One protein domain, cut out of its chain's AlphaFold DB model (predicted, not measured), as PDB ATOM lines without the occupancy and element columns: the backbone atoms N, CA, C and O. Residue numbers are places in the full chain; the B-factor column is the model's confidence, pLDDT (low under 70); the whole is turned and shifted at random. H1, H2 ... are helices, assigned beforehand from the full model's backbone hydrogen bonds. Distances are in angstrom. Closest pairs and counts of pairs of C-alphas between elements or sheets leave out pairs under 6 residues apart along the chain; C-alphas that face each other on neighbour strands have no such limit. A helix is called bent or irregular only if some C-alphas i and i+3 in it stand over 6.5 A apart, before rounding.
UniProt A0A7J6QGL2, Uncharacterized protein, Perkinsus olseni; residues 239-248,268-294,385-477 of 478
ATOM      1  N   PHE A 239      26.843 -61.062  24.252       96.12
ATOM      2  CA  PHE A 239      26.799 -60.380  22.951       96.12
ATOM      3  C   PHE A 239      27.327 -58.932  22.981       96.12
ATOM      4  O   PHE A 239      27.172 -58.208  22.002       96.12
ATOM      5  N   GLY A 240      27.906 -58.469  24.095       95.25
ATOM      6  CA  GLY A 240      28.516 -57.135  24.202       95.25
ATOM      7  C   GLY A 240      27.532 -55.960  24.141       95.25
ATOM      8  O   GLY A 240      27.940 -54.822  23.934       95.25
ATOM      9  N   VAL A 241      26.230 -56.204  24.319       96.38
ATOM     10  CA  VAL A 241      25.180 -55.171  24.210       96.38
ATOM     11  C   VAL A 241      24.658 -54.684  25.566       96.38
ATOM     12  O   VAL A 241      23.869 -53.736  25.628       96.38
ATOM     13  N   LEU A 242      25.099 -55.302  26.665       96.88
ATOM     14  CA  LEU A 242      24.915 -54.780  28.019       96.88
ATOM     15  C   LEU A 242      26.119 -53.918  28.418       96.88
ATOM     16  O   LEU A 242      26.988 -54.367  29.152       96.88
ATOM     17  N   THR A 243      26.158 -52.681  27.932       96.19
ATOM     18  CA  THR A 243      27.234 -51.709  28.212       96.19
ATOM     19  C   THR A 243      26.674 -50.410  28.806       96.19
ATOM     20  O   THR A 243      25.468 -50.147  28.718       96.19
ATOM     21  N   GLY A 244      27.530 -49.597  29.429       96.88
ATOM     22  CA  GLY A 244      27.240 -48.203  29.769       96.88
ATOM     23  C   GLY A 244      27.407 -47.231  28.594       96.88
ATOM     24  O   GLY A 244      26.943 -46.092  28.677       96.88
ATOM     25  N   ASP A 245      28.031 -47.666  27.498       96.75
ATOM     26  CA  ASP A 245      28.306 -46.807  26.352       96.75
ATOM     27  C   ASP A 245      27.031 -46.416  25.584       96.75
ATOM     28  O   ASP A 245      26.114 -47.238  25.412       96.75
ATOM     29  N   PRO A 246      26.950 -45.158  25.107       95.50
ATOM     30  CA  PRO A 246      25.926 -44.756  24.157       95.50
ATOM     31  C   PRO A 246      25.998 -45.596  22.882       95.50
ATOM     32  O   PRO A 246      27.081 -45.886  22.390       95.50
ATOM     33  N   PHE A 247      24.840 -45.936  22.330       96.00
ATOM     34  CA  PHE A 247      24.745 -46.628  21.052       96.00
ATOM     35  C   PHE A 247      25.131 -45.742  19.869       96.00
ATOM     36  O   PHE A 247      24.924 -44.529  19.880       96.00
ATOM     37  N   GLU A 248      25.628 -46.350  18.804       94.62
ATOM     38  CA  GLU A 248      26.043 -45.622  17.611       94.62
ATOM     39  C   GLU A 248      24.977 -45.641  16.505       94.62
ATOM     40  O   GLU A 248      24.296 -46.655  16.290       94.62
ATOM     41  N   THR A 268      30.586 -39.050  29.786       95.69
ATOM     42  CA  THR A 268      31.289 -39.098  31.075       95.69
ATOM     43  C   THR A 268      31.120 -40.462  31.748       95.69
ATOM     44  O   THR A 268      30.070 -41.091  31.626       95.69
ATOM     45  N   GLU A 269      32.089 -40.875  32.567       95.62
ATOM     46  CA  GLU A 269      32.009 -42.124  33.353       95.62
ATOM     47  C   GLU A 269      30.745 -42.202  34.227       95.62
ATOM     48  O   GLU A 269      30.124 -43.258  34.366       95.62
ATOM     49  N   LYS A 270      30.311 -41.058  34.777       96.38
ATOM     50  CA  LYS A 270      29.057 -40.958  35.536       96.38
ATOM     51  C   LYS A 270      27.847 -41.268  34.652       96.38
ATOM     52  O   LYS A 270      26.960 -42.000  35.083       96.38
ATOM     53  N   GLN A 271      27.797 -40.730  33.432       96.12
ATOM     54  CA  GLN A 271      26.716 -41.024  32.488       96.12
ATOM     55  C   GLN A 271      26.725 -42.496  32.082       96.12
ATOM     56  O   GLN A 271      25.670 -43.117  32.132       96.12
ATOM     57  N   LYS A 272      27.894 -43.068  31.769       97.62
ATOM     58  CA  LYS A 272      28.020 -44.495  31.435       97.62
ATOM     59  C   LYS A 272      27.509 -45.393  32.564       97.62
ATOM     60  O   LYS A 272      26.700 -46.287  32.332       97.62
ATOM     61  N   SER A 273      27.884 -45.078  33.804       98.50
ATOM     62  CA  SER A 273      27.407 -45.776  35.006       98.50
ATOM     63  C   SER A 273      25.881 -45.709  35.161       98.50
ATOM     64  O   SER A 273      25.233 -46.727  35.399       98.50
ATOM     65  N   ILE A 274      25.282 -44.523  34.993       98.31
ATOM     66  CA  ILE A 274      23.821 -44.341  35.069       98.31
ATOM     67  C   ILE A 274      23.116 -45.091  33.934       98.31
ATOM     68  O   ILE A 274      22.085 -45.725  34.171       98.31
ATOM     69  N   THR A 275      23.662 -45.052  32.718       97.88
ATOM     70  CA  THR A 275      23.145 -45.791  31.560       97.88
ATOM     71  C   THR A 275      23.145 -47.292  31.831       97.88
ATOM     72  O   THR A 275      22.102 -47.927  31.679       97.88
ATOM     73  N   LEU A 276      24.256 -47.851  32.320       98.62
ATOM     74  CA  LEU A 276      24.358 -49.273  32.650       98.62
ATOM     75  C   LEU A 276      23.329 -49.687  33.716       98.62
ATOM     76  O   LEU A 276      22.564 -50.630  33.498       98.62
ATOM     77  N   LEU A 277      23.240 -48.938  34.823       98.62
ATOM     78  CA  LEU A 277      22.234 -49.156  35.875       98.62
ATOM     79  C   LEU A 277      20.811 -49.154  35.305       98.62
ATOM     80  O   LEU A 277      19.991 -50.016  35.628       98.62
ATOM     81  N   SER A 278      20.515 -48.192  34.430       98.00
ATOM     82  CA  SER A 278      19.192 -48.020  33.827       98.00
ATOM     83  C   SER A 278      18.860 -49.137  32.834       98.00
ATOM     84  O   SER A 278      17.724 -49.619  32.801       98.00
ATOM     85  N   ARG A 279      19.834 -49.603  32.046       97.81
ATOM     86  CA  ARG A 279      19.672 -50.735  31.122       97.81
ATOM     87  C   ARG A 279      19.439 -52.039  31.886       97.81
ATOM     88  O   ARG A 279      18.455 -52.720  31.604       97.81
ATOM     89  N   VAL A 280      20.229 -52.336  32.922       98.06
ATOM     90  CA  VAL A 280      20.000 -53.515  33.780       98.06
ATOM     91  C   VAL A 280      18.627 -53.442  34.450       98.06
ATOM     92  O   VAL A 280      17.828 -54.369  34.324       98.06
ATOM     93  N   ALA A 281      18.281 -52.312  35.074       97.31
ATOM     94  CA  ALA A 281      16.962 -52.133  35.681       97.31
ATOM     95  C   ALA A 281      15.817 -52.278  34.660       97.31
ATOM     96  O   ALA A 281      14.726 -52.715  35.020       97.31
ATOM     97  N   SER A 282      16.044 -51.988  33.374       95.94
ATOM     98  CA  SER A 282      15.023 -52.154  32.331       95.94
ATOM     99  C   SER A 282      14.596 -53.606  32.088       95.94
ATOM    100  O   SER A 282      13.559 -53.840  31.467       95.94
ATOM    101  N   LEU A 283      15.354 -54.585  32.584       95.31
ATOM    102  CA  LEU A 283      14.984 -55.998  32.500       95.31
ATOM    103  C   LEU A 283      13.890 -56.384  33.507       95.31
ATOM    104  O   LEU A 283      13.250 -57.425  33.345       95.31
ATOM    105  N   ILE A 284      13.630 -55.530  34.503       92.88
ATOM    106  CA  ILE A 284      12.566 -55.707  35.490       92.88
ATOM    107  C   ILE A 284      11.309 -54.938  35.052       92.88
ATOM    108  O   ILE A 284      11.382 -53.733  34.771       92.88
ATOM    109  N   PRO A 285      10.139 -55.604  34.988       88.69
ATOM    110  CA  PRO A 285       8.894 -54.947  34.627       88.69
ATOM    111  C   PRO A 285       8.371 -54.054  35.757       88.69
ATOM    112  O   PRO A 285       8.535 -54.362  36.935       88.69
ATOM    113  N   MET A 286       7.665 -52.985  35.382       87.75
ATOM    114  CA  MET A 286       6.927 -52.132  36.321       87.75
ATOM    115  C   MET A 286       5.468 -52.541  36.406       87.75
ATOM    116  O   MET A 286       4.857 -52.867  35.382       87.75
ATOM    117  N   LYS A 287       4.874 -52.421  37.594       88.25
ATOM    118  CA  LYS A 287       3.427 -52.577  37.745       88.25
ATOM    119  C   LYS A 287       2.732 -51.272  37.389       88.25
ATOM    120  O   LYS A 287       2.933 -50.257  38.052       88.25
ATOM    121  N   LEU A 288       1.893 -51.314  36.358       87.94
ATOM    122  CA  LEU A 288       1.082 -50.176  35.943       87.94
ATOM    123  C   LEU A 288      -0.364 -50.286  36.427       87.94
ATOM    124  O   LEU A 288      -0.922 -51.379  36.536       87.94
ATOM    125  N   LYS A 289      -0.965 -49.125  36.661       88.06
ATOM    126  CA  LYS A 289      -2.410 -48.908  36.695       88.06
ATOM    127  C   LYS A 289      -2.965 -48.979  35.269       88.06
ATOM    128  O   LYS A 289      -2.215 -48.923  34.295       88.06
ATOM    129  N   ASN A 290      -4.286 -49.050  35.136       82.38
ATOM    130  CA  ASN A 290      -4.970 -48.969  33.839       82.38
ATOM    131  C   ASN A 290      -5.035 -47.520  33.307       82.38
ATOM    132  O   ASN A 290      -6.079 -47.083  32.831       82.38
ATOM    133  N   ASP A 291      -3.921 -46.792  33.385       79.88
ATOM    134  CA  ASP A 291      -3.790 -45.401  32.954       79.88
ATOM    135  C   ASP A 291      -2.858 -45.300  31.738       79.88
ATOM    136  O   ASP A 291      -2.033 -46.182  31.475       79.88
ATOM    137  N   LEU A 292      -2.987 -44.211  30.977       77.00
ATOM    138  CA  LEU A 292      -2.083 -43.922  29.867       77.00
ATOM    139  C   LEU A 292      -0.709 -43.495  30.392       77.00
ATOM    140  O   LEU A 292      -0.598 -42.771  31.379       77.00
ATOM    141  N   TRP A 293       0.341 -43.932  29.699       80.31
ATOM    142  CA  TRP A 293       1.698 -43.471  29.961       80.31
ATOM    143  C   TRP A 293       1.862 -42.032  29.464       80.31
ATOM    144  O   TRP A 293       1.718 -41.774  28.268       80.31
ATOM    145  N   ASP A 294       2.180 -41.109  30.366       78.50
ATOM    146  CA  ASP A 294       2.281 -39.669  30.105       78.50
ATOM    147  C   ASP A 294       3.688 -39.099  30.359       78.50
ATOM    148  O   ASP A 294       3.900 -37.887  30.284       78.50
ATOM    149  N   CYS A 385       9.363 -50.933  31.822       85.19
ATOM    150  CA  CYS A 385      10.697 -51.269  32.293       85.19
ATOM    151  C   CYS A 385      11.174 -50.278  33.360       85.19
ATOM    152  O   CYS A 385      10.977 -49.071  33.225       85.19
ATOM    153  N   MET A 386      11.802 -50.788  34.421       93.69
ATOM    154  CA  MET A 386      12.242 -49.994  35.577       93.69
ATOM    155  C   MET A 386      13.418 -49.049  35.285       93.69
ATOM    156  O   MET A 386      13.763 -48.226  36.131       93.69
ATOM    157  N   GLY A 387      14.018 -49.106  34.092       95.25
ATOM    158  CA  GLY A 387      15.175 -48.284  33.743       95.25
ATOM    159  C   GLY A 387      14.934 -46.787  33.801       95.25
ATOM    160  O   GLY A 387      15.796 -46.057  34.274       95.25
ATOM    161  N   ILE A 388      13.755 -46.313  33.386       94.38
ATOM    162  CA  ILE A 388      13.448 -44.877  33.437       94.38
ATOM    163  C   ILE A 388      13.306 -44.373  34.880       94.38
ATOM    164  O   ILE A 388      13.722 -43.259  35.197       94.38
ATOM    165  N   VAL A 389      12.778 -45.216  35.772       95.38
ATOM    166  CA  VAL A 389      12.685 -44.927  37.208       95.38
ATOM    167  C   VAL A 389      14.070 -44.975  37.853       95.38
ATOM    168  O   VAL A 389      14.391 -44.093  38.643       95.38
ATOM    169  N   MET A 390      14.911 -45.946  37.482       97.12
ATOM    170  CA  MET A 390      16.305 -46.026  37.933       97.12
ATOM    171  C   MET A 390      17.103 -44.791  37.504       97.12
ATOM    172  O   MET A 390      17.774 -44.176  38.329       97.12
ATOM    173  N   LYS A 391      16.979 -44.367  36.242       96.44
ATOM    174  CA  LYS A 391      17.616 -43.146  35.743       96.44
ATOM    175  C   LYS A 391      17.174 -41.923  36.543       96.44
ATOM    176  O   LYS A 391      18.015 -41.189  37.056       96.44
ATOM    177  N   TYR A 392      15.860 -41.757  36.720       96.19
ATOM    178  CA  TYR A 392      15.305 -40.672  37.528       96.19
ATOM    179  C   TYR A 392      15.827 -40.704  38.967       96.19
ATOM    180  O   TYR A 392      16.206 -39.665  39.492       96.19
ATOM    181  N   PHE A 393      15.903 -41.882  39.592       97.00
ATOM    182  CA  PHE A 393      16.485 -42.045  40.922       97.00
ATOM    183  C   PHE A 393      17.932 -41.546  40.969       97.00
ATOM    184  O   PHE A 393      18.266 -40.744  41.839       97.00
ATOM    185  N   MET A 394      18.774 -41.946  40.014       97.50
ATOM    186  CA  MET A 394      20.181 -41.542  39.972       97.50
ATOM    187  C   MET A 394      20.369 -40.039  39.724       97.50
ATOM    188  O   MET A 394      21.247 -39.417  40.334       97.50
ATOM    189  N   GLU A 395      19.526 -39.444  38.883       95.44
ATOM    190  CA  GLU A 395      19.592 -38.031  38.493       95.44
ATOM    191  C   GLU A 395      18.847 -37.089  39.451       95.44
ATOM    192  O   GLU A 395      19.089 -35.886  39.428       95.44
ATOM    193  N   TRP A 396      17.967 -37.602  40.316       96.00
ATOM    194  CA  TRP A 396      17.169 -36.767  41.211       96.00
ATOM    195  C   TRP A 396      18.037 -36.013  42.219       96.00
ATOM    196  O   TRP A 396      18.865 -36.605  42.915       96.00
ATOM    197  N   GLU A 397      17.802 -34.716  42.359       93.19
ATOM    198  CA  GLU A 397      18.445 -33.880  43.366       93.19
ATOM    199  C   GLU A 397      17.409 -33.375  44.368       93.19
ATOM    200  O   GLU A 397      16.279 -33.033  44.010       93.19
ATOM    201  N   ALA A 398      17.800 -33.330  45.643       89.75
ATOM    202  CA  ALA A 398      16.927 -32.819  46.686       89.75
ATOM    203  C   ALA A 398      16.627 -31.326  46.452       89.75
ATOM    204  O   ALA A 398      17.534 -30.578  46.074       89.75
ATOM    205  N   PRO A 399      15.390 -30.863  46.715       88.94
ATOM    206  CA  PRO A 399      15.056 -29.451  46.613       88.94
ATOM    207  C   PRO A 399      16.003 -28.583  47.447       88.94
ATOM    208  O   PRO A 399      16.245 -28.854  48.626       88.94
ATOM    209  N   GLN A 400      16.512 -27.509  46.844       86.19
ATOM    210  CA  GLN A 400      17.330 -26.522  47.544       86.19
ATOM    211  C   GLN A 400      16.448 -25.777  48.552       86.19
ATOM    212  O   GLN A 400      15.587 -24.978  48.183       86.19
ATOM    213  N   THR A 401      16.640 -26.057  49.838       88.81
ATOM    214  CA  THR A 401      15.912 -25.419  50.941       88.81
ATOM    215  C   THR A 401      16.889 -24.690  51.862       88.81
ATOM    216  O   THR A 401      18.080 -24.989  51.896       88.81
ATOM    217  N   ARG A 402      16.404 -23.694  52.619       87.50
ATOM    218  CA  ARG A 402      17.257 -22.877  53.510       87.50
ATOM    219  C   ARG A 402      17.942 -23.684  54.621       87.50
ATOM    220  O   ARG A 402      18.921 -23.208  55.184       87.50
ATOM    221  N   LYS A 403      17.410 -24.857  54.975       90.38
ATOM    222  CA  LYS A 403      17.987 -25.772  55.966       90.38
ATOM    223  C   LYS A 403      18.336 -27.091  55.276       90.38
ATOM    224  O   LYS A 403      17.519 -27.565  54.495       90.38
ATOM    225  N   PRO A 404      19.496 -27.705  55.563       88.75
ATOM    226  CA  PRO A 404      19.832 -29.002  54.990       88.75
ATOM    227  C   PRO A 404      18.800 -30.050  55.421       88.75
ATOM    228  O   PRO A 404      18.539 -30.215  56.611       88.75
ATOM    229  N   MET A 405      18.220 -30.749  54.445       91.12
ATOM    230  CA  MET A 405      17.269 -31.834  54.697       91.12
ATOM    231  C   MET A 405      17.987 -33.056  55.280       91.12
ATOM    232  O   MET A 405      19.042 -33.464  54.780       91.12
ATOM    233  N   SER A 406      17.379 -33.676  56.288       91.38
ATOM    234  CA  SER A 406      17.759 -35.001  56.779       91.38
ATOM    235  C   SER A 406      17.541 -36.074  55.704       91.38
ATOM    236  O   SER A 406      16.793 -35.885  54.743       91.38
ATOM    237  N   ALA A 407      18.180 -37.236  55.856       89.31
ATOM    238  CA  ALA A 407      18.030 -38.323  54.889       89.31
ATOM    239  C   ALA A 407      16.583 -38.855  54.814       89.31
ATOM    240  O   ALA A 407      16.096 -39.159  53.728       89.31
ATOM    241  N   ALA A 408      15.866 -38.880  55.944       91.06
ATOM    242  CA  ALA A 408      14.451 -39.251  55.988       91.06
ATOM    243  C   ALA A 408      13.567 -38.250  55.223       91.06
ATOM    244  O   ALA A 408      12.705 -38.659  54.447       91.06
ATOM    245  N   GLU A 409      13.819 -36.946  55.378       93.38
ATOM    246  CA  GLU A 409      13.110 -35.907  54.623       93.38
ATOM    247  C   GLU A 409      13.420 -35.991  53.124       93.38
ATOM    248  O   GLU A 409      12.511 -35.872  52.305       93.38
ATOM    249  N   LYS A 410      14.682 -36.246  52.743       92.94
ATOM    250  CA  LYS A 410      15.063 -36.458  51.335       92.94
ATOM    251  C   LYS A 410      14.339 -37.660  50.738       92.94
ATOM    252  O   LYS A 410      13.827 -37.563  49.628       92.94
ATOM    253  N   ARG A 411      14.266 -38.771  51.475       92.81
ATOM    254  CA  ARG A 411      13.552 -39.980  51.049       92.81
ATOM    255  C   ARG A 411      12.063 -39.723  50.850       92.81
ATOM    256  O   ARG A 411      11.520 -40.134  49.831       92.81
ATOM    257  N   ALA A 412      11.420 -39.040  51.796       93.56
ATOM    258  CA  ALA A 412      10.003 -38.697  51.701       93.56
ATOM    259  C   ALA A 412       9.728 -37.773  50.504       93.56
ATOM    260  O   ALA A 412       8.834 -38.046  49.707       93.56
ATOM    261  N   ALA A 413      10.555 -36.738  50.324       94.56
ATOM    262  CA  ALA A 413      10.448 -35.836  49.182       94.56
ATOM    263  C   ALA A 413      10.678 -36.564  47.849       94.56
ATOM    264  O   ALA A 413       9.997 -36.277  46.866       94.56
ATOM    265  N   PHE A 414      11.618 -37.510  47.794       95.75
ATOM    266  CA  PHE A 414      11.822 -38.327  46.603       95.75
ATOM    267  C   PHE A 414      10.620 -39.224  46.306       95.75
ATOM    268  O   PHE A 414      10.167 -39.222  45.166       95.75
ATOM    269  N   ASP A 415      10.074 -39.946  47.293       95.50
ATOM    270  CA  ASP A 415       8.902 -40.815  47.088       95.50
ATOM    271  C   ASP A 415       7.698 -40.016  46.567       95.50
ATOM    272  O   ASP A 415       7.048 -40.419  45.602       95.50
ATOM    273  N   GLU A 416       7.454 -38.825  47.121       95.62
ATOM    274  CA  GLU A 416       6.409 -37.922  46.632       95.62
ATOM    275  C   GLU A 416       6.644 -37.511  45.167       95.62
ATOM    276  O   GLU A 416       5.751 -37.642  44.323       95.62
ATOM    277  N   ASN A 417       7.860 -37.062  44.836       95.50
ATOM    278  CA  ASN A 417       8.213 -36.675  43.470       95.50
ATOM    279  C   ASN A 417       8.136 -37.856  42.494       95.50
ATOM    280  O   ASN A 417       7.664 -37.692  41.369       95.50
ATOM    281  N   LEU A 418       8.550 -39.045  42.926       94.94
ATOM    282  CA  LEU A 418       8.522 -40.266  42.135       94.94
ATOM    283  C   LEU A 418       7.080 -40.675  41.811       94.94
ATOM    284  O   LEU A 418       6.760 -40.913  40.646       94.94
ATOM    285  N   ARG A 419       6.189 -40.686  42.811       94.62
ATOM    286  CA  ARG A 419       4.755 -40.973  42.626       94.62
ATOM    287  C   ARG A 419       4.079 -39.956  41.715       94.62
ATOM    288  O   ARG A 419       3.227 -40.330  40.917       94.62
ATOM    289  N   LYS A 420       4.473 -38.684  41.808       94.06
ATOM    290  CA  LYS A 420       3.968 -37.625  40.929       94.06
ATOM    291  C   LYS A 420       4.473 -37.780  39.493       94.06
ATOM    292  O   LYS A 420       3.699 -37.609  38.558       94.06
ATOM    293  N   LYS A 421       5.761 -38.082  39.311       93.75
ATOM    294  CA  LYS A 421       6.398 -38.210  37.991       93.75
ATOM    295  C   LYS A 421       5.929 -39.456  37.239       93.75
ATOM    296  O   LYS A 421       5.807 -39.395  36.022       93.75
ATOM    297  N   PHE A 422       5.672 -40.548  37.954       93.31
ATOM    298  CA  PHE A 422       5.246 -41.836  37.402       93.31
ATOM    299  C   PHE A 422       3.869 -42.229  37.951       93.31
ATOM    300  O   PHE A 422       3.698 -43.286  38.558       93.31
ATOM    301  N   ALA A 423       2.873 -41.359  37.749       91.69
ATOM    302  CA  ALA A 423       1.534 -41.509  38.323       91.69
ATOM    303  C   ALA A 423       0.808 -42.794  37.880       91.69
ATOM    304  O   ALA A 423       0.003 -43.342  38.641       91.69
ATOM    305  N   CYS A 424       1.130 -43.300  36.686       90.31
ATOM    306  CA  CYS A 424       0.608 -44.552  36.141       90.31
ATOM    307  C   CYS A 424       1.211 -45.810  36.793       90.31
ATOM    308  O   CYS A 424       0.667 -46.897  36.613       90.31
ATOM    309  N   CYS A 425       2.296 -45.711  37.568       91.62
ATOM    310  CA  CYS A 425       2.842 -46.846  38.311       91.62
ATOM    311  C   CYS A 425       2.013 -47.124  39.575       91.62
ATOM    312  O   CYS A 425       1.536 -46.207  40.248       91.62
ATOM    313  N   VAL A 426       1.849 -48.403  39.923       92.62
ATOM    314  CA  VAL A 426       1.136 -48.824  41.142       92.62
ATOM    315  C   VAL A 426       1.934 -48.432  42.386       92.62
ATOM    316  O   VAL A 426       1.395 -47.775  43.275       92.62
ATOM    317  N   ASP A 427       3.213 -48.814  42.442       94.25
ATOM    318  CA  ASP A 427       4.106 -48.498  43.559       94.25
ATOM    319  C   ASP A 427       5.574 -48.411  43.089       94.25
ATOM    320  O   ASP A 427       6.348 -49.357  43.266       94.25
ATOM    321  N   PRO A 428       5.974 -47.292  42.451       94.25
ATOM    322  CA  PRO A 428       7.287 -47.178  41.810       94.25
ATOM    323  C   PRO A 428       8.453 -47.274  42.803       94.25
ATOM    324  O   PRO A 428       9.535 -47.717  42.429       94.25
ATOM    325  N   MET A 429       8.245 -46.912  44.074       95.00
ATOM    326  CA  MET A 429       9.274 -47.011  45.112       95.00
ATOM    327  C   MET A 429       9.545 -48.466  45.513       95.00
ATOM    328  O   MET A 429      10.695 -48.867  45.694       95.00
ATOM    329  N   LYS A 430       8.493 -49.283  45.619       94.25
ATOM    330  CA  LYS A 430       8.634 -50.720  45.873       94.25
ATOM    331  C   LYS A 430       9.280 -51.432  44.688       94.25
ATOM    332  O   LYS A 430      10.184 -52.240  44.892       94.25
ATOM    333  N   ASP A 431       8.848 -51.113  43.469       94.38
ATOM    334  CA  ASP A 431       9.432 -51.684  42.252       94.38
ATOM    335  C   ASP A 431      10.911 -51.251  42.086       94.38
ATOM    336  O   ASP A 431      11.741 -52.057  41.664       94.38
ATOM    337  N   LEU A 432      11.286 -50.035  42.520       95.88
ATOM    338  CA  LEU A 432      12.688 -49.597  42.622       95.88
ATOM    339  C   LEU A 432      13.493 -50.455  43.600       95.88
ATOM    340  O   LEU A 432      14.596 -50.870  43.256       95.88
ATOM    341  N   GLY A 433      12.942 -50.787  44.769       95.56
ATOM    342  CA  GLY A 433      13.577 -51.725  45.702       95.56
ATOM    343  C   GLY A 433      13.895 -53.075  45.050       95.56
ATOM    344  O   GLY A 433      15.015 -53.568  45.164       95.56
ATOM    345  N   VAL A 434      12.953 -53.628  44.278       95.50
ATOM    346  CA  VAL A 434      13.162 -54.876  43.522       95.50
ATOM    347  C   VAL A 434      14.252 -54.717  42.457       95.50
ATOM    348  O   VAL A 434      15.076 -55.614  42.292       95.50
ATOM    349  N   ALA A 435      14.294 -53.585  41.749       96.56
ATOM    350  CA  ALA A 435      15.337 -53.310  40.760       96.56
ATOM    351  C   ALA A 435      16.737 -53.181  41.394       96.56
ATOM    352  O   ALA A 435      17.716 -53.616  40.794       96.56
ATOM    353  N   LEU A 436      16.840 -52.629  42.609       97.56
ATOM    354  CA  LEU A 436      18.099 -52.545  43.362       97.56
ATOM    355  C   LEU A 436      18.586 -53.924  43.826       97.56
ATOM    356  O   LEU A 436      19.778 -54.217  43.744       97.56
ATOM    357  N   GLU A 437      17.676 -54.785  44.284       97.31
ATOM    358  CA  GLU A 437      18.000 -56.182  44.593       97.31
ATOM    359  C   GLU A 437      18.460 -56.940  43.342       97.31
ATOM    360  O   GLU A 437      19.438 -57.682  43.392       97.31
ATOM    361  N   PHE A 438      17.784 -56.726  42.210       98.12
ATOM    362  CA  PHE A 438      18.175 -57.325  40.939       98.12
ATOM    363  C   PHE A 438      19.556 -56.849  40.472       98.12
ATOM    364  O   PHE A 438      20.365 -57.664  40.038       98.12
ATOM    365  N   TRP A 439      19.863 -55.554  40.605       98.44
ATOM    366  CA  TRP A 439      21.200 -55.031  40.316       98.44
ATOM    367  C   TRP A 439      22.278 -55.739  41.140       98.44
ATOM    368  O   TRP A 439      23.303 -56.136  40.590       98.44
ATOM    369  N   ALA A 440      22.045 -55.936  42.442       98.44
ATOM    370  CA  ALA A 440      22.992 -56.641  43.300       98.44
ATOM    371  C   ALA A 440      23.250 -58.078  42.812       98.44
ATOM    372  O   ALA A 440      24.393 -58.535  42.849       98.44
ATOM    373  N   GLU A 441      22.216 -58.753  42.307       98.31
ATOM    374  CA  GLU A 441      22.325 -60.097  41.735       98.31
ATOM    375  C   GLU A 441      23.119 -60.112  40.422       98.31
ATOM    376  O   GLU A 441      24.032 -60.920  40.264       98.31
ATOM    377  N   VAL A 442      22.830 -59.190  39.497       98.44
ATOM    378  CA  VAL A 442      23.576 -59.065  38.233       98.44
ATOM    379  C   VAL A 442      25.040 -58.726  38.503       98.44
ATOM    380  O   VAL A 442      25.925 -59.346  37.920       98.44
ATOM    381  N   LYS A 443      25.304 -57.801  39.434       98.56
ATOM    382  CA  LYS A 443      26.663 -57.466  39.865       98.56
ATOM    383  C   LYS A 443      27.401 -58.694  40.370       98.56
ATOM    384  O   LYS A 443      28.512 -58.940  39.913       98.56
ATOM    385  N   ARG A 444      26.800 -59.440  41.306       98.38
ATOM    386  CA  ARG A 444      27.386 -60.677  41.837       98.38
ATOM    387  C   ARG A 444      27.752 -61.605  40.683       98.38
ATOM    388  O   ARG A 444      28.902 -62.006  40.576       98.38
ATOM    389  N   CYS A 445      26.798 -61.853  39.785       98.38
ATOM    390  CA  CYS A 445      27.014 -62.782  38.688       98.38
ATOM    391  C   CYS A 445      28.181 -62.377  37.786       98.38
ATOM    392  O   CYS A 445      29.040 -63.203  37.505       98.38
ATOM    393  N   ILE A 446      28.222 -61.114  37.354       97.81
ATOM    394  CA  ILE A 446      29.265 -60.609  36.457       97.81
ATOM    395  C   ILE A 446      30.628 -60.624  37.155       97.81
ATOM    396  O   ILE A 446      31.594 -61.140  36.603       97.81
ATOM    397  N   VAL A 447      30.712 -60.123  38.391       97.94
ATOM    398  CA  VAL A 447      31.977 -60.067  39.142       97.94
ATOM    399  C   VAL A 447      32.570 -61.462  39.368       97.94
ATOM    400  O   VAL A 447      33.788 -61.607  39.249       97.94
ATOM    401  N   ASP A 448      31.731 -62.464  39.651       97.62
ATOM    402  CA  ASP A 448      32.155 -63.845  39.923       97.62
ATOM    403  C   ASP A 448      32.757 -64.535  38.680       97.62
ATOM    404  O   ASP A 448      33.666 -65.360  38.806       97.62
ATOM    405  N   ILE A 449      32.273 -64.204  37.476       97.12
ATOM    406  CA  ILE A 449      32.652 -64.903  36.233       97.12
ATOM    407  C   ILE A 449      33.595 -64.109  35.325       97.12
ATOM    408  O   ILE A 449      34.213 -64.700  34.441       97.12
ATOM    409  N   SER A 450      33.717 -62.792  35.511       94.56
ATOM    410  CA  SER A 450      34.418 -61.914  34.567       94.56
ATOM    411  C   SER A 450      35.870 -62.313  34.309       94.56
ATOM    412  O   SER A 450      36.280 -62.316  33.155       94.56
ATOM    413  N   ASP A 451      36.619 -62.706  35.342       93.81
ATOM    414  CA  ASP A 451      38.036 -63.078  35.192       93.81
ATOM    415  C   ASP A 451      38.198 -64.384  34.380       93.81
ATOM    416  O   ASP A 451      39.196 -64.594  33.701       93.81
ATOM    417  N   GLN A 452      37.202 -65.277  34.428       95.12
ATOM    418  CA  GLN A 452      37.213 -66.541  33.679       95.12
ATOM    419  C   GLN A 452      36.773 -66.356  32.220       95.12
ATOM    420  O   GLN A 452      37.133 -67.160  31.362       95.12
ATOM    421  N   LEU A 453      35.994 -65.308  31.944       92.69
ATOM    422  CA  LEU A 453      35.480 -64.985  30.613       92.69
ATOM    423  C   LEU A 453      36.321 -63.937  29.866       92.69
ATOM    424  O   LEU A 453      36.005 -63.643  28.716       92.69
ATOM    425  N   GLY A 454      37.357 -63.363  30.489       93.00
ATOM    426  CA  GLY A 454      38.102 -62.236  29.915       93.00
ATOM    427  C   GLY A 454      37.242 -60.972  29.779       93.00
ATOM    428  O   GLY A 454      37.348 -60.239  28.798       93.00
ATOM    429  N   ALA A 455      36.316 -60.770  30.722       93.94
ATOM    430  CA  ALA A 455      35.361 -59.665  30.752       93.94
ATOM    431  C   ALA A 455      35.695 -58.662  31.874       93.94
ATOM    432  O   ALA A 455      34.808 -58.194  32.600       93.94
ATOM    433  N   GLU A 456      36.981 -58.354  32.057       95.44
ATOM    434  CA  GLU A 456      37.481 -57.467  33.113       95.44
ATOM    435  C   GLU A 456      37.005 -56.022  32.934       95.44
ATOM    436  O   GLU A 456      36.756 -55.336  33.925       95.44
ATOM    437  N   GLU A 457      36.839 -55.559  31.696       95.50
ATOM    438  CA  GLU A 457      36.293 -54.227  31.404       95.50
ATOM    439  C   GLU A 457      34.851 -54.104  31.918       95.50
ATOM    440  O   GLU A 457      34.539 -53.210  32.704       95.50
ATOM    441  N   MET A 458      34.001 -55.089  31.608       96.19
ATOM    442  CA  MET A 458      32.628 -55.137  32.113       96.19
ATOM    443  C   MET A 458      32.578 -55.203  33.647       96.19
ATOM    444  O   MET A 458      31.750 -54.543  34.279       96.19
ATOM    445  N   LYS A 459      33.489 -55.957  34.279       97.50
ATOM    446  CA  LYS A 459      33.630 -55.988  35.746       97.50
ATOM    447  C   LYS A 459      33.935 -54.603  36.306       97.50
ATOM    448  O   LYS A 459      33.321 -54.202  37.296       97.50
ATOM    449  N   GLN A 460      34.863 -53.870  35.692       97.88
ATOM    450  CA  GLN A 460      35.216 -52.515  36.122       97.88
ATOM    451  C   GLN A 460      34.025 -51.564  36.004       97.88
ATOM    452  O   GLN A 460      33.747 -50.825  36.949       97.88
ATOM    453  N   ASP A 461      33.286 -51.619  34.898       97.88
ATOM    454  CA  ASP A 461      32.111 -50.774  34.682       97.88
ATOM    455  C   ASP A 461      30.993 -51.060  35.686       97.88
ATOM    456  O   ASP A 461      30.421 -50.134  36.271       97.88
ATOM    457  N   VAL A 462      30.732 -52.338  35.968       98.31
ATOM    458  CA  VAL A 462      29.770 -52.754  36.995       98.31
ATOM    459  C   VAL A 462      30.192 -52.268  38.384       98.31
ATOM    460  O   VAL A 462      29.355 -51.757  39.131       98.31
ATOM    461  N   VAL A 463      31.475 -52.378  38.741       98.50
ATOM    462  CA  VAL A 463      31.987 -51.907  40.040       98.50
ATOM    463  C   VAL A 463      31.857 -50.388  40.169       98.50
ATOM    464  O   VAL A 463      31.362 -49.907  41.189       98.50
ATOM    465  N   LYS A 464      32.228 -49.619  39.137       98.38
ATOM    466  CA  LYS A 464      32.067 -48.153  39.127       98.38
ATOM    467  C   LYS A 464      30.600 -47.745  39.278       98.38
ATOM    468  O   LYS A 464      30.274 -46.876  40.090       98.38
ATOM    469  N   ALA A 465      29.709 -48.399  38.532       98.62
ATOM    470  CA  ALA A 465      28.276 -48.152  38.609       98.62
ATOM    471  C   ALA A 465      27.708 -48.465  40.003       98.62
ATOM    472  O   ALA A 465      26.894 -47.703  40.528       98.62
ATOM    473  N   ASP A 466      28.176 -49.541  40.636       98.62
ATOM    474  CA  ASP A 466      27.769 -49.924  41.987       98.62
ATOM    475  C   ASP A 466      28.274 -48.960  43.069       98.62
ATOM    476  O   ASP A 466      27.541 -48.669  44.018       98.62
ATOM    477  N   MET A 467      29.486 -48.416  42.918       98.25
ATOM    478  CA  MET A 467      29.998 -47.364  43.802       98.25
ATOM    479  C   MET A 467      29.104 -46.122  43.740       98.25
ATOM    480  O   MET A 467      28.628 -45.652  44.777       98.25
ATOM    481  N   LEU A 468      28.789 -45.652  42.528       98.00
ATOM    482  CA  LEU A 468      27.896 -44.510  42.317       98.00
ATOM    483  C   LEU A 468      26.496 -44.764  42.901       98.00
ATOM    484  O   LEU A 468      25.906 -43.888  43.538       98.00
ATOM    485  N   LEU A 469      25.957 -45.971  42.704       98.00
ATOM    486  CA  LEU A 469      24.671 -46.372  43.271       98.00
ATOM    487  C   LEU A 469      24.704 -46.374  44.806       98.00
ATOM    488  O   LEU A 469      23.773 -45.885  45.445       98.00
ATOM    489  N   SER A 470      25.775 -46.896  45.402       96.88
ATOM    490  CA  SER A 470      25.942 -46.986  46.854       96.88
ATOM    491  C   SER A 470      26.000 -45.606  47.510       96.88
ATOM    492  O   SER A 470      25.314 -45.371  48.505       96.88
ATOM    493  N   GLU A 471      26.729 -44.658  46.917       94.62
ATOM    494  CA  GLU A 471      26.743 -43.259  47.367       94.62
ATOM    495  C   GLU A 471      25.336 -42.647  47.349       94.62
ATOM    496  O   GLU A 471      24.902 -42.007  48.316       94.62
ATOM    497  N   LYS A 472      24.585 -42.890  46.267       93.81
ATOM    498  CA  LYS A 472      23.214 -42.393  46.116       93.81
ATOM    499  C   LYS A 472      22.266 -42.983  47.162       93.81
ATOM    500  O   LYS A 472      21.478 -42.255  47.769       93.81
ATOM    501  N   ARG A 473      22.376 -44.288  47.412       92.44
ATOM    502  CA  ARG A 473      21.603 -45.026  48.418       92.44
ATOM    503  C   ARG A 473      21.833 -44.502  49.830       92.44
ATOM    504  O   ARG A 473      20.870 -44.207  50.539       92.44
ATOM    505  N   VAL A 474      23.092 -44.284  50.209       89.38
ATOM    506  CA  VAL A 474      23.452 -43.700  51.512       89.38
ATOM    507  C   VAL A 474      22.868 -42.294  51.657       89.38
ATOM    508  O   VAL A 474      22.249 -41.990  52.678       89.38
ATOM    509  N   MET A 475      22.977 -41.458  50.619       82.19
ATOM    510  CA  MET A 475      22.426 -40.097  50.625       82.19
ATOM    511  C   MET A 475      20.908 -40.065  50.871       82.19
ATOM    512  O   MET A 475      20.397 -39.097  51.444       82.19
ATOM    513  N   MET A 476      20.194 -41.106  50.439       81.62
ATOM    514  CA  MET A 476      18.732 -41.185  50.473       81.62
ATOM    515  C   MET A 476      18.186 -42.164  51.523       81.62
ATOM    516  O   MET A 476      16.973 -42.244  51.690       81.62
ATOM    517  N   SER A 477      19.049 -42.881  52.254       83.12
ATOM    518  CA  SER A 477      18.650 -43.926  53.215       83.12
ATOM    519  C   SER A 477      17.686 -44.968  52.614       83.12
ATOM    520  O   SER A 477      16.637 -45.276  53.194       83.12
TER     521      SER A 477
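Overview. This is residues 239 to 248, 268 to 294 and 385 to 477 of the 478 residues of an uncharacterized protein of Perkinsus olseni (UniProt A0A7J6QGL2). A long helical hairpin, H4 and H5, spreads open from its turn like a V, and H3 runs across the open end, so that the three make a triangle. H1 and H2 cover one side of this triangle, and H1 bridges the two arms of the V. The printed part has 130 residues with five named helices, in the order H1, H2, H3, H4, H5, and no named strand; its class is all helix. It is compact, with a radius of gyration of the C-alphas of 15.8 A, and spans 48 by 39 by 28 A.

Along the chain. Begin at C-alpha 239 at (26.799, -60.380, 22.951), where residues 239 to 248 lead to the first cut. Past it, find C-alpha 269 at (32.009, -42.124, 33.353); from there H1 runs over residues 269 to 281, 18.2 A long. Past the second cut, H2 takes residues 387 to 395, 12.1 A, and H3 residues 407 to 421, 20.5 A. H4, residues 428 to 453, is the longest helix at 35.2 A; it has a kink of 29 degrees near residue 447 and is irregular, with C-alphas 448 and 451 7.6 A apart. H5, residues 456 to 476, is 30.3 A long and ends at C-alpha 476 at (18.732, -41.185, 50.473).

Arrangement. Look first at H1 and H2, which touch at Ser 278 and Gly 387, their closest C-alphas, 4.0 A apart; they run opposite ways at a shallow tilt of 34 degrees, only just short of steep. H1 touches residues 461 to 468 of H5, about perpendicular at 87 degrees, the closest C-alphas being those of Ser 273 and Ala 465, 4.4 A apart. With residues 277 to 281 alone H1 touches H4, closest at the C-alphas of Ala 281 and Ala 435, 5.5 A. H3 touches H4 at the C-alphas of Asp 415 and Met 429, 6.5 A, and H5 at those of Ala 407 and Met 476, 5.3 A. H4 and H5 form a helical hairpin, opposite ways at a shallow tilt of 28 degrees; H4 touches H5 with residues 443 to 450 alone, closest at the C-alphas of Val 447 and Lys 459, 5.6 A. H1 and H3 are apart. Every O i to N i+4 pair is within hydrogen-bond range in H1, H2, H3 and H5, and 20 of 22 in H4.

Size, cuts and confidence. The C-alphas farthest apart, of Arg 402 and Gln 452, are 51.9 A apart. Residues 249 to 267 are cut out, with 15.9 A between C-alphas 248 and 268, and residues 295 to 384, with 14.5 A between C-alphas 294 and 385. The link from H2 to H3 is long, and residues 282 to 294 hold no named element. The mean pLDDT of the printed part is 94.0, and no printed residue is under 70.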